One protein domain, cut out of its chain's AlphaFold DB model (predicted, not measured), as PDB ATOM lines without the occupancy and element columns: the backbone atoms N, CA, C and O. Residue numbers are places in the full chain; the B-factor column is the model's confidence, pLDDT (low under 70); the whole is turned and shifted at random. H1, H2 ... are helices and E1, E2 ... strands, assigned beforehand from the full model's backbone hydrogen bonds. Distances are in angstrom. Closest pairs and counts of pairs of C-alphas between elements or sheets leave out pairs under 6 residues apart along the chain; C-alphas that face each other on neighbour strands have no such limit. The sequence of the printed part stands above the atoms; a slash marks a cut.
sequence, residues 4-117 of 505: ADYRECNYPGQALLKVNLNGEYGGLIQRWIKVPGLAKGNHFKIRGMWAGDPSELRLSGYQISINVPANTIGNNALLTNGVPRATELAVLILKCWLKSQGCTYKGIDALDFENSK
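Overview. This is residues 4 to 117 of the 505 residues of an uncharacterized protein of Limnohabitans sp. 2KL-17 (UniProt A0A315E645). What is the main picture? A twisted sheet of three strands, E1, E2 and E3, has the long helix H4 crossing over one face; short H3 packs near one end, and H5 and H1 lie toward the other. What makes it up? The printed part has 114 residues, with five named helices and three strands in the order H1, H2, E1, E2, E3, H3, H4, H5, a mixed class; the sheet's order is E1, E2, E3, antiparallel. How large is it? It is compact, with a radius of gyration of the C-alphas of 15.0 A and spans of 45 by 32 by 23 A.

Along the chain. Where do the first elements lie? H1, residues 4 to 8, begins at C-alpha 4 (39.202, -18.926, -1.169); H2 is residues 13 to 16. E1 is residues 33 to 36, E2 43 to 50, 22.8 A long, and E3 59 to 65, 17.5 A. What follows? H3 is residues 68 to 73, H4 83 to 100, 25.8 A long, and H5 105 to 109, ending at C-alpha 109 (27.704, -8.500, -5.568).

Arrangement. How is the sheet paired? It is a meander, each strand the antiparallel neighbour of the one before, with N 35 and O 44 at 2.8 A and N 47 and O 63 at 3.0 A. What is on it? H3 and H4 on one face make two layers; H4 runs across the strands at a height over the sheet of 9.4 A, and H2 only grazes it. Which helices touch? H4 touches H5, closest C-alphas Lys 95 and Ile 108 at 5.6 A, with residues 95 to 99 alone. In H1, H3, H4 and H5 every O i to N i+4 pair is within hydrogen-bond range; H2 is too short for one.

Size, cuts and confidence. Is it continuous? The printed part has no cut, and the link from H2 to E1 is long. Where is confidence low? Residues 18 to 30 and 53 to 56 have pLDDT under 70.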
ATOM      1  N   ALA A   4      38.686 -20.163  -1.743       82.56
ATOM      2  CA  ALA A   4      39.202 -18.926  -1.169       82.56
ATOM      3  C   ALA A   4      38.240 -17.758  -1.433       82.56
ATOM      4  O   ALA A   4      37.802 -17.101  -0.490       82.56
ATOM      5  N   ASP A   5      37.809 -17.586  -2.690       81.81
ATOM      6  CA  ASP A   5      36.841 -16.549  -3.059       81.81
ATOM      7  C   ASP A   5      35.518 -16.686  -2.301       81.81
ATOM      8  O   ASP A   5      34.926 -15.685  -1.906       81.81
ATOM      9  N   TYR A   6      35.055 -17.923  -2.097       84.88
ATOM     10  CA  TYR A   6      33.812 -18.201  -1.383       84.88
ATOM     11  C   TYR A   6      33.913 -17.856   0.105       84.88
ATOM     12  O   TYR A   6      32.984 -17.281   0.673       84.88
ATOM     13  N   ARG A   7      35.045 -18.165   0.748       84.31
ATOM     14  CA  ARG A   7      35.276 -17.801   2.155       84.31
ATOM     15  C   ARG A   7      35.292 -16.284   2.347       84.31
ATOM     16  O   ARG A   7      34.721 -15.796   3.317       84.31
ATOM     17  N   GLU A   8      35.848 -15.535   1.395       85.88
ATOM     18  CA  GLU A   8      35.842 -14.065   1.418       85.88
ATOM     19  C   GLU A   8      34.442 -13.448   1.292       85.88
ATOM     20  O   GLU A   8      34.228 -12.314   1.723       85.88
ATOM     21  N   CYS A   9      33.462 -14.165   0.734       85.75
ATOM     22  CA  CYS A   9      32.076 -13.697   0.689       85.75
ATOM     23  C   CYS A   9      31.440 -13.600   2.088       85.75
ATOM     24  O   CYS A   9      30.503 -12.824   2.278       85.75
ATOM     25  N   ASN A  10      31.946 -14.369   3.061       87.19
ATOM     26  CA  ASN A  10      31.424 -14.459   4.427       87.19
ATOM     27  C   ASN A  10      29.895 -14.641   4.476       87.19
ATOM     28  O   ASN A  10      29.186 -13.938   5.200       87.19
ATOM     29  N   TYR A  11      29.358 -15.545   3.651       87.00
ATOM     30  CA  TYR A  11      27.923 -15.805   3.667       87.00
ATOM     31  C   TYR A  11      27.490 -16.306   5.051       87.00
ATOM     32  O   TYR A  11      28.170 -17.153   5.637       87.00
ATOM     33  N   PRO A  12      26.339 -15.850   5.577       81.62
ATOM     34  CA  PRO A  12      25.933 -16.134   6.947       81.62
ATOM     35  C   PRO A  12      25.314 -17.538   7.060       81.62
ATOM     36  O   PRO A  12      24.138 -17.689   7.392       81.62
ATOM     37  N   GLY A  13      26.097 -18.583   6.772       75.25
ATOM     38  CA  GLY A  13      25.655 -19.981   6.790       75.25
ATOM     39  C   GLY A  13      25.028 -20.375   8.128       75.25
ATOM     40  O   GLY A  13      23.974 -21.001   8.153       75.25
ATOM     41  N   GLN A  14      25.592 -19.894   9.240       70.56
ATOM     42  CA  GLN A  14      25.032 -20.099  10.580       70.56
ATOM     43  C   GLN A  14      23.681 -19.400  10.786       70.56
ATOM     44  O   GLN A  14      22.797 -19.971  11.408       70.56
ATOM     45  N   ALA A  15      23.450 -18.207  10.225       74.25
ATOM     46  CA  ALA A  15      22.141 -17.546  10.331       74.25
ATOM     47  C   ALA A  15      21.044 -18.287   9.539       74.25
ATOM     48  O   ALA A  15      19.854 -18.151   9.830       74.25
ATOM     49  N   LEU A  16      21.444 -19.081   8.539       75.69
ATOM     50  CA  LEU A  16      20.561 -19.939   7.746       75.69
ATOM     51  C   LEU A  16      20.321 -21.309   8.400       75.69
ATOM     52  O   LEU A  16      19.395 -22.015   8.000       75.69
ATOM     53  N   LEU A  17      21.111 -21.673   9.417       70.00
ATOM     54  CA  LEU A  17      21.047 -22.951  10.117       70.00
ATOM     55  C   LEU A  17      20.638 -22.735  11.575       70.00
ATOM     56  O   LEU A  17      21.387 -22.202  12.384       70.00
ATOM     57  N   LYS A  18      19.447 -23.199  11.960       57.41
ATOM     58  CA  LYS A  18      19.142 -23.322  13.391       57.41
ATOM     59  C   LYS A  18      19.831 -24.562  13.938       57.41
ATOM     60  O   LYS A  18      19.447 -25.675  13.586       57.41
ATOM     61  N   VAL A  19      20.795 -24.346  14.823       50.78
ATOM     62  CA  VAL A  19      21.362 -25.398  15.665       50.78
ATOM     63  C   VAL A  19      20.274 -25.877  16.631       50.78
ATOM     64  O   VAL A  19      19.493 -25.064  17.142       50.78
ATOM     65  N   ASN A  20      20.150 -27.190  16.831       51.16
ATOM     66  CA  ASN A  20      19.271 -27.705  17.880       51.16
ATOM     67  C   ASN A  20      19.844 -27.335  19.268       51.16
ATOM     68  O   ASN A  20      20.966 -26.841  19.378       51.16
ATOM     69  N   LEU A  21      19.070 -27.548  20.339       42.03
ATOM     70  CA  LEU A  21      19.470 -27.193  21.714       42.03
ATOM     71  C   LEU A  21      20.785 -27.857  22.174       42.03
ATOM     72  O   LEU A  21      21.368 -27.411  23.155       42.03
ATOM     73  N   ASN A  22      21.259 -28.873  21.449       48.69
ATOM     74  CA  ASN A  22      22.450 -29.650  21.777       48.69
ATOM     75  C   ASN A  22      23.693 -29.217  20.979       48.69
ATOM     76  O   ASN A  22      24.727 -29.866  21.078       48.69
ATOM     77  N   GLY A  23      23.620 -28.150  20.175       46.97
ATOM     78  CA  GLY A  23      24.766 -27.703  19.377       46.97
ATOM     79  C   GLY A  23      25.002 -28.517  18.096       46.97
ATOM     80  O   GLY A  23      25.961 -28.255  17.375       46.97
ATOM     81  N   GLU A  24      24.120 -29.465  17.772       46.03
ATOM     82  CA  GLU A  24      24.236 -30.325  16.596       46.03
ATOM     83  C   GLU A  24      23.413 -29.785  15.413       46.03
ATOM     84  O   GLU A  24      22.275 -29.311  15.549       46.03
ATOM     85  N   TYR A  25      23.968 -29.909  14.204       52.31
ATOM     86  CA  TYR A  25      23.281 -29.624  12.941       52.31
ATOM     87  C   TYR A  25      22.297 -30.755  12.596       52.31
ATOM     88  O   TYR A  25      22.438 -31.455  11.598       52.31
ATOM     89  N   GLY A  26      21.293 -30.988  13.440       42.62
ATOM     90  CA  GLY A  26      20.322 -32.055  13.203       42.62
ATOM     91  C   GLY A  26      19.452 -31.752  11.982       42.62
ATOM     92  O   GLY A  26      18.662 -30.823  12.057       42.62
ATOM     93  N   GLY A  27      19.586 -32.508  10.882       46.22
ATOM     94  CA  GLY A  27      18.607 -32.745   9.790       46.22
ATOM     95  C   GLY A  27      17.843 -31.570   9.135       46.22
ATOM     96  O   GLY A  27      16.994 -31.798   8.278       46.22
ATOM     97  N   LEU A  28      18.090 -30.315   9.522       51.94
ATOM     98  CA  LEU A  28      17.199 -29.152   9.345       51.94
ATOM     99  C   LEU A  28      17.655 -28.165   8.263       51.94
ATOM    100  O   LEU A  28      17.148 -27.046   8.163       51.94
ATOM    101  N   ILE A  29      18.581 -28.601   7.422       54.66
ATOM    102  CA  ILE A  29      19.297 -27.827   6.406       54.66
ATOM    103  C   ILE A  29      18.391 -27.070   5.401       54.66
ATOM    104  O   ILE A  29      18.832 -26.112   4.764       54.66
ATOM    105  N   GLN A  30      17.121 -27.458   5.244       61.00
ATOM    106  CA  GLN A  30      16.207 -26.896   4.235       61.00
ATOM    107  C   GLN A  30      15.056 -26.043   4.798       61.00
ATOM    108  O   GLN A  30      14.050 -25.816   4.111       61.00
ATOM    109  N   ARG A  31      15.147 -25.574   6.048       74.50
ATOM    110  CA  ARG A  31      14.047 -24.830   6.678       74.50
ATOM    111  C   ARG A  31      14.016 -23.364   6.236       74.50
ATOM    112  O   ARG A  31      15.031 -22.686   6.162       74.50
ATOM    113  N   TRP A  32      12.810 -22.856   5.992       87.38
ATOM    114  CA  TRP A  32      12.577 -21.430   5.765       87.38
ATOM    115  C   TRP A  32      12.803 -20.624   7.046       87.38
ATOM    116  O   TRP A  32      12.165 -20.906   8.067       87.38
ATOM    117  N   ILE A  33      13.617 -19.573   6.973       89.25
ATOM    118  CA  ILE A  33      13.728 -18.551   8.020       89.25
ATOM    119  C   ILE A  33      12.887 -17.328   7.653       89.25
ATOM    120  O   ILE A  33      12.658 -17.051   6.476       89.25
ATOM    121  N   LYS A  34      12.388 -16.611   8.666       90.56
ATOM    122  CA  LYS A  34      11.658 -15.352   8.479       90.56
ATOM    123  C   LYS A  34      12.632 -14.189   8.597       90.56
ATOM    124  O   LYS A  34      13.350 -14.099   9.585       90.56
ATOM    125  N   VAL A  35      12.593 -13.297   7.621       90.25
ATOM    126  CA  VAL A  35      13.432 -12.105   7.547       90.25
ATOM    127  C   VAL A  35      12.536 -10.870   7.548       90.25
ATOM    128  O   VAL A  35      11.517 -10.887   6.850       90.25
ATOM    129  N   PRO A  36      12.858  -9.815   8.319       88.31
ATOM    130  CA  PRO A  36      12.100  -8.568   8.294       88.31
ATOM    131  C   PRO A  36      12.045  -7.957   6.888       88.31
ATOM    132  O   PRO A  36      13.068  -7.847   6.216       88.31
ATOM    133  N   GLY A  37      10.851  -7.557   6.451       86.81
ATOM    134  CA  GLY A  37      10.666  -6.740   5.250       86.81
ATOM    135  C   GLY A  37      11.018  -5.269   5.497       86.81
ATOM    136  O   GLY A  37      11.384  -4.880   6.606       86.81
ATOM    137  N   LEU A  38      10.873  -4.433   4.466       86.38
ATOM    138  CA  LEU A  38      11.022  -2.979   4.600       86.38
ATOM    139  C   LEU A  38       9.867  -2.360   5.392       86.38
ATOM    140  O   LEU A  38      10.082  -1.494   6.238       86.38
ATOM    141  N   ALA A  39       8.644  -2.822   5.142       85.50
ATOM    142  CA  ALA A  39       7.479  -2.402   5.900       85.50
ATOM    143  C   ALA A  39       7.490  -3.050   7.292       85.50
ATOM    144  O   ALA A  39       7.492  -4.279   7.427       85.50
ATOM    145  N   LYS A  40       7.462  -2.215   8.337       83.69
ATOM    146  CA  LYS A  40       7.539  -2.644   9.740       83.69
ATOM    147  C   LYS A  40       6.489  -3.714  10.057       83.69
ATOM    148  O   LYS A  40       5.307  -3.531   9.800       83.69
ATOM    149  N   GLY A  41       6.918  -4.824  10.656       83.25
ATOM    150  CA  GLY A  41       6.041  -5.935  11.052       83.25
ATOM    151  C   GLY A  41       5.785  -6.977   9.956       83.25
ATOM    152  O   GLY A  41       5.374  -8.096  10.278       83.25
ATOM    153  N   ASN A  42       6.096  -6.676   8.692       88.62
ATOM    154  CA  ASN A  42       6.077  -7.673   7.626       88.62
ATOM    155  C   ASN A  42       7.390  -8.442   7.558       88.62
ATOM    156  O   ASN A  42       8.453  -7.958   7.941       88.62
ATOM    157  N   HIS A  43       7.278  -9.681   7.095       91.44
ATOM    158  CA  HIS A  43       8.402 -10.585   6.949       91.44
ATOM    159  C   HIS A  43       8.283 -11.333   5.626       91.44
ATOM    160  O   HIS A  43       7.179 -11.689   5.189       91.44
ATOM    161  N   PHE A  44       9.425 -11.645   5.035       93.12
ATOM    162  CA  PHE A  44       9.538 -12.587   3.934       93.12
ATOM    163  C   PHE A  44      10.298 -13.825   4.392       93.12
ATOM    164  O   PHE A  44      10.828 -13.878   5.503       93.12
ATOM    165  N   LYS A  45      10.277 -14.874   3.573       94.12
ATOM    166  CA  LYS A  45      10.951 -16.128   3.894       94.12
ATOM    167  C   LYS A  45      12.129 -16.334   2.963       94.12
ATOM    168  O   LYS A  45      11.984 -16.133   1.758       94.12
ATOM    169  N   ILE A  46      13.240 -16.803   3.514       93.06
ATOM    170  CA  ILE A  46      14.386 -17.267   2.729       93.06
ATOM    171  C   ILE A  46      14.852 -18.636   3.205       93.06
ATOM    172  O   ILE A  46      14.612 -19.018   4.352       93.06
ATOM    173  N   ARG A  47      15.517 -19.369   2.319       89.44
ATOM    174  CA  ARG A  47      16.306 -20.555   2.658       89.44
ATOM    175  C   ARG A  47      17.562 -20.605   1.795       89.44
ATOM    176  O   ARG A  47      17.519 -20.181   0.638       89.44
ATOM    177  N   GLY A  48      18.652 -21.112   2.362       87.62
ATOM    178  CA  GLY A  48      19.869 -21.404   1.609       87.62
ATOM    179  C   GLY A  48      19.656 -22.590   0.671       87.62
ATOM    180  O   GLY A  48      18.974 -23.554   1.024       87.62
ATOM    181  N   MET A  49      20.217 -22.498  -0.527       86.62
ATOM    182  CA  MET A  49      20.388 -23.615  -1.448       86.62
ATOM    183  C   MET A  49      21.856 -24.020  -1.366       86.62
ATOM    184  O   MET A  49      22.719 -23.161  -1.526       86.62
ATOM    185  N   TRP A  50      22.134 -25.285  -1.066       83.62
ATOM    186  CA  TRP A  50      23.488 -25.771  -0.796       83.62
ATOM    187  C   TRP A  50      24.035 -26.542  -2.003       83.62
ATOM    188  O   TRP A  50      23.297 -27.278  -2.658       83.62
ATOM    189  N   ALA A  51      25.318 -26.353  -2.303       79.88
ATOM    190  CA  ALA A  51      26.058 -27.134  -3.281       79.88
ATOM    191  C   ALA A  51      26.621 -28.382  -2.589       79.88
ATOM    192  O   ALA A  51      27.449 -28.246  -1.698       79.88
ATOM    193  N   GLY A  52      26.199 -29.577  -3.008       74.75
ATOM    194  CA  GLY A  52      26.708 -30.829  -2.436       74.75
ATOM    195  C   GLY A  52      26.168 -31.127  -1.034       74.75
ATOM    196  O   GLY A  52      24.984 -30.895  -0.770       74.75
ATOM    197  N   ASP A  53      27.019 -31.685  -0.162       69.38
ATOM    198  CA  ASP A  53      26.648 -31.992   1.222       69.38
ATOM    199  C   ASP A  53      26.485 -30.685   2.021       69.38
ATOM    200  O   ASP A  53      27.406 -29.872   2.110       69.38
ATOM    201  N   PRO A  54      25.321 -30.442   2.633       64.56
ATOM    202  CA  PRO A  54      25.083 -29.211   3.372       64.56
ATOM    203  C   PRO A  54      25.952 -28.996   4.616       64.56
ATOM    204  O   PRO A  54      26.046 -27.862   5.089       64.56
ATOM    205  N   SER A  55      26.572 -30.048   5.156       65.44
ATOM    206  CA  SER A  55      27.558 -29.941   6.240       65.44
ATOM    207  C   SER A  55      28.829 -29.198   5.813       65.44
ATOM    208  O   SER A  55      29.511 -28.621   6.658       65.44
ATOM    209  N   GLU A  56      29.093 -29.105   4.506       69.62
ATOM    210  CA  GLU A  56      30.187 -28.315   3.930       69.62
ATOM    211  C   GLU A  56      29.877 -26.807   3.892       69.62
ATOM    212  O   GLU A  56      30.739 -25.999   3.545       69.62
ATOM    213  N   LEU A  57      28.646 -26.404   4.247       71.94
ATOM    214  CA  LEU A  57      28.190 -25.009   4.333       71.94
ATOM    215  C   LEU A  57      28.417 -24.182   3.055       71.94
ATOM    216  O   LEU A  57      28.496 -22.947   3.094       71.94
ATOM    217  N   ARG A  58      28.488 -24.848   1.901       82.31
ATOM    218  CA  ARG A  58      28.672 -24.193   0.608       82.31
ATOM    219  C   ARG A  58      27.327 -23.852  -0.019       82.31
ATOM    220  O   ARG A  58      26.570 -24.732  -0.410       82.31
ATOM    221  N   LEU A  59      27.014 -22.568  -0.129       86.38
ATOM    222  CA  LEU A  59      25.791 -22.066  -0.740       86.38
ATOM    223  C   LEU A  59      25.946 -21.999  -2.259       86.38
ATOM    224  O   LEU A  59      26.895 -21.420  -2.780       86.38
ATOM    225  N   SER A  60      24.968 -22.557  -2.965       85.50
ATOM    226  CA  SER A  60      24.759 -22.376  -4.401       85.50
ATOM    227  C   SER A  60      23.797 -21.225  -4.710       85.50
ATOM    228  O   SER A  60      23.690 -20.809  -5.859       85.50
ATOM    229  N   GLY A  61      23.051 -20.735  -3.715       89.69
ATOM    230  CA  GLY A  61      22.129 -19.615  -3.872       89.69
ATOM    231  C   GLY A  61      21.102 -19.521  -2.750       89.69
ATOM    232  O   GLY A  61      21.235 -20.139  -1.693       89.69
ATOM    233  N   TYR A  62      20.040 -18.760  -3.001       91.88
ATOM    234  CA  TYR A  62      18.941 -18.559  -2.062       91.88
ATOM    235  C   TYR A  62      17.613 -18.818  -2.753       91.88
ATOM    236  O   TYR A  62      17.410 -18.415  -3.897       91.88
ATOM    237  N   GLN A  63      16.675 -19.422  -2.030       93.38
ATOM    238  CA  GLN A  63      15.276 -19.375  -2.423       93.38
ATOM    239  C   GLN A  63      14.538 -18.352  -1.567       93.38
ATOM    240  O   GLN A  63      14.637 -18.371  -0.339       93.38
ATOM    241  N   ILE A  64      13.777 -17.482  -2.228       94.44
ATOM    242  CA  ILE A  64      13.033 -16.381  -1.616       94.44
ATOM    243  C   ILE A  64      11.534 -16.621  -1.825       94.44
ATOM    244  O   ILE A  64      11.096 -16.971  -2.917       94.44
ATOM    245  N   SER A  65      10.738 -16.422  -0.776       95.38
ATOM    246  CA  SER A  65       9.275 -16.400  -0.828       95.38
ATOM    247  C   SER A  65       8.788 -15.100  -0.198       95.38
ATOM    248  O   SER A  65       8.801 -14.949   1.029       95.38
ATOM    249  N   ILE A  66       8.324 -14.171  -1.031       94.94
ATOM    250  CA  ILE A  66       8.007 -12.798  -0.635       94.94
ATOM    251  C   ILE A  66       6.700 -12.315  -1.278       94.94
ATOM    252  O   ILE A  66       6.481 -12.472  -2.473       94.94
ATOM    253  N   ASN A  67       5.831 -11.693  -0.477       94.31
ATOM    254  CA  ASN A  67       4.767 -10.821  -0.983       94.31
ATOM    255  C   ASN A  67       5.363  -9.415  -1.060       94.31
ATOM    256  O   ASN A  67       5.416  -8.730  -0.036       94.31
ATOM    257  N   VAL A  68       5.894  -9.045  -2.229       94.06
ATOM    258  CA  VAL A  68       6.672  -7.807  -2.391       94.06
ATOM    259  C   VAL A  68       5.847  -6.568  -2.026       94.06
ATOM    260  O   VAL A  68       6.297  -5.866  -1.126       94.06
ATOM    261  N   PRO A  69       4.624  -6.347  -2.556       94.06
ATOM    262  CA  PRO A  69       3.793  -5.200  -2.176       94.06
ATOM    263  C   PRO A  69       3.644  -5.022  -0.661       94.06
ATOM    264  O   PRO A  69       3.936  -3.958  -0.123       94.06
ATOM    265  N   ALA A  70       3.276  -6.091   0.055       92.31
ATOM    266  CA  ALA A  70       3.132  -6.019   1.504       92.31
ATOM    267  C   ALA A  70       4.483  -5.774   2.199       92.31
ATOM    268  O   ALA A  70       4.569  -4.953   3.104       92.31
ATOM    269  N   ASN A  71       5.553  -6.451   1.776       92.88
ATOM    270  CA  ASN A  71       6.870  -6.312   2.405       92.88
ATOM    271  C   ASN A  71       7.544  -4.967   2.135       92.88
ATOM    272  O   ASN A  71       8.466  -4.624   2.871       92.88
ATOM    273  N   THR A  72       7.108  -4.215   1.126       91.06
ATOM    274  CA  THR A  72       7.723  -2.938   0.768       91.06
ATOM    275  C   THR A  72       6.836  -1.739   1.074       91.06
ATOM    276  O   THR A  72       7.268  -0.842   1.786       91.06
ATOM    277  N   ILE A  73       5.586  -1.750   0.612       90.94
ATOM    278  CA  ILE A  73       4.622  -0.658   0.810       90.94
ATOM    279  C   ILE A  73       3.877  -0.807   2.147       90.94
ATOM    280  O   ILE A  73       3.375   0.161   2.710       90.94
ATOM    281  N   GLY A  74       3.788  -2.027   2.685       90.75
ATOM    282  CA  GLY A  74       3.049  -2.317   3.919       90.75
ATOM    283  C   GLY A  74       1.571  -2.635   3.705       90.75
ATOM    284  O   GLY A  74       0.869  -2.986   4.654       90.75
ATOM    285  N   ASN A  75       1.095  -2.568   2.462       91.12
ATOM    286  CA  ASN A  75      -0.225  -3.028   2.063       91.12
ATOM    287  C   ASN A  75      -0.165  -3.685   0.676       91.12
ATOM    288  O   ASN A  75       0.801  -3.539  -0.066       91.12
ATOM    289  N   ASN A  76      -1.204  -4.442   0.340       92.50
ATOM    290  CA  ASN A  76      -1.387  -4.991  -0.998       92.50
ATOM    291  C   ASN A  76      -2.833  -4.823  -1.476       92.50
ATOM    292  O   ASN A  76      -3.326  -5.665  -2.224       92.50
ATOM    293  N   ALA A  77      -3.532  -3.792  -0.994       92.69
ATOM    294  CA  ALA A  77      -4.936  -3.562  -1.330       92.69
ATOM    295  C   ALA A  77      -5.084  -3.360  -2.844       92.69
ATOM    296  O   ALA A  77      -5.799  -4.122  -3.494       92.69
ATOM    297  N   LEU A  78      -4.269  -2.460  -3.393       94.19
ATOM    298  CA  LEU A  78      -4.124  -2.178  -4.817       94.19
ATOM    299  C   LEU A  78      -2.665  -2.415  -5.232       94.19
ATOM    300  O   LEU A  78      -1.752  -2.196  -4.430       94.19
ATOM    301  N   LEU A  79      -2.441  -2.904  -6.452       94.62
ATOM    302  CA  LEU A  79      -1.096  -3.077  -7.003       94.62
ATOM    303  C   LEU A  79      -1.116  -3.179  -8.526       94.62
ATOM    304  O   LEU A  79      -2.035  -3.765  -9.096       94.62
ATOM    305  N   THR A  80      -0.054  -2.687  -9.150       93.44
ATOM    306  CA  THR A  80       0.296  -2.929 -10.550       93.44
ATOM    307  C   THR A  80       1.182  -4.171 -10.633       93.44
ATOM    308  O   THR A  80       2.119  -4.330  -9.846       93.44
ATOM    309  N   ASN A  81       0.914  -5.080 -11.577       93.31
ATOM    310  CA  ASN A  81       1.816  -6.215 -11.787       93.31
ATOM    311  C   ASN A  81       3.160  -5.728 -12.344       93.31
ATOM    312  O   ASN A  81       3.205  -4.934 -13.276       93.31
ATOM    313  N   GLY A  82       4.254  -6.254 -11.797       91.06
ATOM    314  CA  GLY A  82       5.612  -5.909 -12.211       91.06
ATOM    315  C   GLY A  82       6.603  -6.972 -11.761       91.06
ATOM    316  O   GLY A  82       7.410  -6.723 -10.870       91.06
ATOM    317  N   VAL A  83       6.508  -8.176 -12.334       92.31
ATOM    318  CA  VAL A  83       7.293  -9.360 -11.932       92.31
ATOM    319  C   VAL A  83       8.810  -9.101 -11.914       92.31
ATOM    320  O   VAL A  83       9.432  -9.371 -10.880       92.31
ATOM    321  N   PRO A  84       9.420  -8.491 -12.948       91.00
ATOM    322  CA  PRO A  84      10.849  -8.178 -12.924       91.00
ATOM    323  C   PRO A  84      11.225  -7.234 -11.785       91.00
ATOM    324  O   PRO A  84      12.145  -7.479 -11.018       91.00
ATOM    325  N   ARG A  85      10.450  -6.176 -11.577       89.62
ATOM    326  CA  ARG A  85      10.774  -5.176 -10.557       89.62
ATOM    327  C   ARG A  85      10.516  -5.649  -9.141       89.62
ATOM    328  O   ARG A  85      11.266  -5.320  -8.228       89.62
ATOM    329  N   ALA A  86       9.497  -6.485  -8.964       92.81
ATOM    330  CA  ALA A  86       9.304  -7.234  -7.737       92.81
ATOM    331  C   ALA A  86      10.522  -8.130  -7.442       92.81
ATOM    332  O   ALA A  86      10.909  -8.271  -6.284       92.81
ATOM    333  N   THR A  87      11.157  -8.684  -8.479       93.31
ATOM    334  CA  THR A  87      12.380  -9.492  -8.350       93.31
ATOM    335  C   THR A  87      13.587  -8.638  -7.984       93.31
ATOM    336  O   THR A  87      14.276  -8.972  -7.027       93.31
ATOM    337  N   GLU A  88      13.807  -7.507  -8.664       92.00
ATOM    338  CA  GLU A  88      14.880  -6.560  -8.322       92.00
ATOM    339  C   GLU A  88      14.770  -6.113  -6.855       92.00
ATOM    340  O   GLU A  88      15.742  -6.182  -6.104       92.00
ATOM    341  N   LEU A  89      13.563  -5.759  -6.404       93.19
ATOM    342  CA  LEU A  89      13.300  -5.448  -4.999       93.19
ATOM    343  C   LEU A  89      13.603  -6.624  -4.071       93.19
ATOM    344  O   LEU A  89      14.245  -6.431  -3.044       93.19
ATOM    345  N   ALA A  90      13.156  -7.837  -4.402       94.50
ATOM    346  CA  ALA A  90      13.411  -9.015  -3.578       94.50
ATOM    347  C   ALA A  90      14.916  -9.301  -3.431       94.50
ATOM    348  O   ALA A  90      15.373  -9.590  -2.323       94.50
ATOM    349  N   VAL A  91      15.682  -9.172  -4.519       93.25
ATOM    350  CA  VAL A  91      17.143  -9.319  -4.521       93.25
ATOM    351  C   VAL A  91      17.788  -8.237  -3.659       93.25
ATOM    352  O   VAL A  91      18.591  -8.557  -2.787       93.25
ATOM    353  N   LEU A  92      17.408  -6.969  -3.828       93.00
ATOM    354  CA  LEU A  92      17.960  -5.863  -3.039       93.00
ATOM    355  C   LEU A  92      17.644  -5.993  -1.540       93.00
ATOM    356  O   LEU A  92      18.524  -5.789  -0.706       93.00
ATOM    357  N   ILE A  93      16.422  -6.396  -1.182       93.44
ATOM    358  CA  ILE A  93      16.038  -6.651   0.214       93.44
ATOM    359  C   ILE A  93      16.867  -7.808   0.792       93.44
ATOM    360  O   ILE A  93      17.347  -7.706   1.924       93.44
ATOM    361  N   LEU A  94      17.077  -8.886   0.023       93.88
ATOM    362  CA  LEU A  94      17.962  -9.979   0.426       93.88
ATOM    363  C   LEU A  94      19.397  -9.479   0.642       93.88
ATOM    364  O   LEU A  94      19.978  -9.788   1.680       93.88
ATOM    365  N   LYS A  95      19.952  -8.680  -0.280       93.00
ATOM    366  CA  LYS A  95      21.296  -8.094  -0.139       93.00
ATOM    367  C   LYS A  95      21.412  -7.257   1.136       93.00
ATOM    368  O   LYS A  95      22.364  -7.447   1.888       93.00
ATOM    369  N   CYS A  96      20.431  -6.397   1.430       91.00
ATOM    370  CA  CYS A  96      20.426  -5.600   2.664       91.00
ATOM    371  C   CYS A  96      20.413  -6.486   3.911       91.00
ATOM    372  O   CYS A  96      21.127  -6.217   4.876       91.00
ATOM    373  N   TRP A  97      19.610  -7.553   3.901       91.69
ATOM    374  CA  TRP A  97      19.591  -8.485   5.020       91.69
ATOM    375  C   TRP A  97      20.929  -9.212   5.171       91.69
ATOM    376  O   TRP A  97      21.488  -9.201   6.263       91.69
ATOM    377  N   LEU A  98      21.478  -9.780   4.092       91.88
ATOM    378  CA  LEU A  98      22.773 -10.470   4.112       91.88
ATOM    379  C   LEU A  98      23.877  -9.562   4.640       91.88
ATOM    380  O   LEU A  98      24.677  -9.984   5.474       91.88
ATOM    381  N   LYS A  99      23.875  -8.300   4.209       89.94
ATOM    382  CA  LYS A  99      24.808  -7.296   4.700       89.94
ATOM    383  C   LYS A  99      24.674  -7.083   6.210       89.94
ATOM    384  O   LYS A  99      25.679  -7.122   6.913       89.94
ATOM    385  N   SER A 100      23.447  -6.978   6.728       87.94
ATOM    386  CA  SER A 100      23.196  -6.884   8.178       87.94
ATOM    387  C   SER A 100      23.640  -8.118   8.976       87.94
ATOM    388  O   SER A 100      23.807  -8.027  10.187       87.94
ATOM    389  N   GLN A 101      23.828  -9.267   8.314       89.38
ATOM    390  CA  GLN A 101      24.332 -10.508   8.912       89.38
ATOM    391  C   GLN A 101      25.852 -10.691   8.739       89.38
ATOM    392  O   GLN A 101      26.373 -11.757   9.051       89.38
ATOM    393  N   GLY A 102      26.568  -9.680   8.235       88.44
ATOM    394  CA  GLY A 102      28.027  -9.706   8.088       88.44
ATOM    395  C   GLY A 102      28.549 -10.201   6.734       88.44
ATOM    396  O   GLY A 102      29.763 -10.334   6.580       88.44
ATOM    397  N   CYS A 103      27.678 -10.433   5.744       90.38
ATOM    398  CA  CYS A 103      28.099 -10.775   4.381       90.38
ATOM    399  C   CYS A 103      28.941  -9.642   3.765       90.38
ATOM    400  O   CYS A 103      28.634  -8.454   3.943       90.38
ATOM    401  N   THR A 104      30.006  -9.990   3.040       88.56
ATOM    402  CA  THR A 104      30.885  -8.994   2.409       88.56
ATOM    403  C   THR A 104      30.302  -8.460   1.101       88.56
ATOM    404  O   THR A 104      29.365  -9.026   0.534       88.56
ATOM    405  N   TYR A 105      30.880  -7.367   0.589       85.12
ATOM    406  CA  TYR A 105      30.486  -6.814  -0.712       85.12
ATOM    407  C   TYR A 105      30.703  -7.808  -1.853       85.12
ATOM    408  O   TYR A 105      29.817  -7.993  -2.677       85.12
ATOM    409  N   LYS A 106      31.816  -8.552  -1.821       86.06
ATOM    410  CA  LYS A 106      32.082  -9.646  -2.765       86.06
ATOM    411  C   LYS A 106      30.954 -10.686  -2.760       86.06
ATOM    412  O   LYS A 106      30.539 -11.151  -3.817       86.06
ATOM    413  N   GLY A 107      30.424 -11.020  -1.580       86.88
ATOM    414  CA  GLY A 107      29.307 -11.954  -1.434       86.88
ATOM    415  C   GLY A 107      27.970 -11.425  -1.957       86.88
ATOM    416  O   GLY A 107      27.259 -12.155  -2.652       86.88
ATOM    417  N   ILE A 108      27.612 -10.175  -1.646       89.31
ATOM    418  CA  ILE A 108      26.342  -9.587  -2.111       89.31
ATOM    419  C   ILE A 108      26.374  -9.216  -3.601       89.31
ATOM    420  O   ILE A 108      25.332  -9.284  -4.250       89.31
ATOM    421  N   ASP A 109      27.534  -8.845  -4.149       85.75
ATOM    422  CA  ASP A 109      27.704  -8.500  -5.568       85.75
ATOM    423  C   ASP A 109      27.608  -9.748  -6.460       85.75
ATOM    424  O   ASP A 109      27.138  -9.659  -7.587       85.75
ATOM    425  N   ALA A 110      27.929 -10.934  -5.928       85.56
ATOM    426  CA  ALA A 110      27.719 -12.207  -6.621       85.56
ATOM    427  C   ALA A 110      26.232 -12.600  -6.776       85.56
ATOM    428  O   ALA A 110      25.912 -13.518  -7.533       85.56
ATOM    429  N   LEU A 111      25.314 -11.941  -6.057       86.88
ATOM    430  CA  LEU A 111      23.875 -12.142  -6.221       86.88
ATOM    431  C   LEU A 111      23.345 -11.173  -7.265       86.88
ATOM    432  O   LEU A 111      23.373  -9.963  -7.046       86.88
ATOM    433  N   ASP A 112      22.802 -11.699  -8.357       83.06
ATOM    434  CA  ASP A 112      22.374 -10.867  -9.475       83.06
ATOM    435  C   ASP A 112      20.925 -11.107  -9.888       83.06
ATOM    436  O   ASP A 112      20.359 -12.190  -9.690       83.06
ATOM    437  N   PHE A 113      20.321 -10.073 -10.461       83.38
ATOM    438  CA  PHE A 113      18.951 -10.102 -10.947       83.38
ATOM    439  C   PHE A 113      18.803 -11.106 -12.104       83.38
ATOM    440  O   PHE A 113      17.900 -11.941 -12.083       83.38
ATOM    441  N   GLU A 114      19.754 -11.116 -13.030       82.69
ATOM    442  CA  GLU A 114      19.825 -11.927 -14.248       82.69
ATOM    443  C   GLU A 114      19.949 -13.431 -13.955       82.69
ATOM    444  O   GLU A 114      19.557 -14.281 -14.763       82.69
ATOM    445  N   ASN A 115      20.463 -13.769 -12.769       85.62
ATOM    446  CA  ASN A 115      20.611 -15.143 -12.289       85.62
ATOM    447  C   ASN A 115      19.377 -15.642 -11.517       85.62
ATOM    448  O   ASN A 115      19.355 -16.777 -11.033       85.62
ATOM    449  N   SER A 116      18.339 -14.812 -11.386       90.88
ATOM    450  CA  SER A 116      17.108 -15.187 -10.696       90.88
ATOM    451  C   SER A 116      16.258 -16.141 -11.535       90.88
ATOM    452  O   SER A 116      16.147 -16.019 -12.753       90.88
ATOM    453  N   LYS A 117      15.596 -17.083 -10.855       93.62
ATOM    454  CA  LYS A 117      14.648 -18.014 -11.470       93.62
ATOM    455  C   LYS A 117      13.378 -18.130 -10.639       93.62
ATOM    456  O   LYS A 117      13.421 -18.230  -9.412       93.62
TER     457      LYS A 117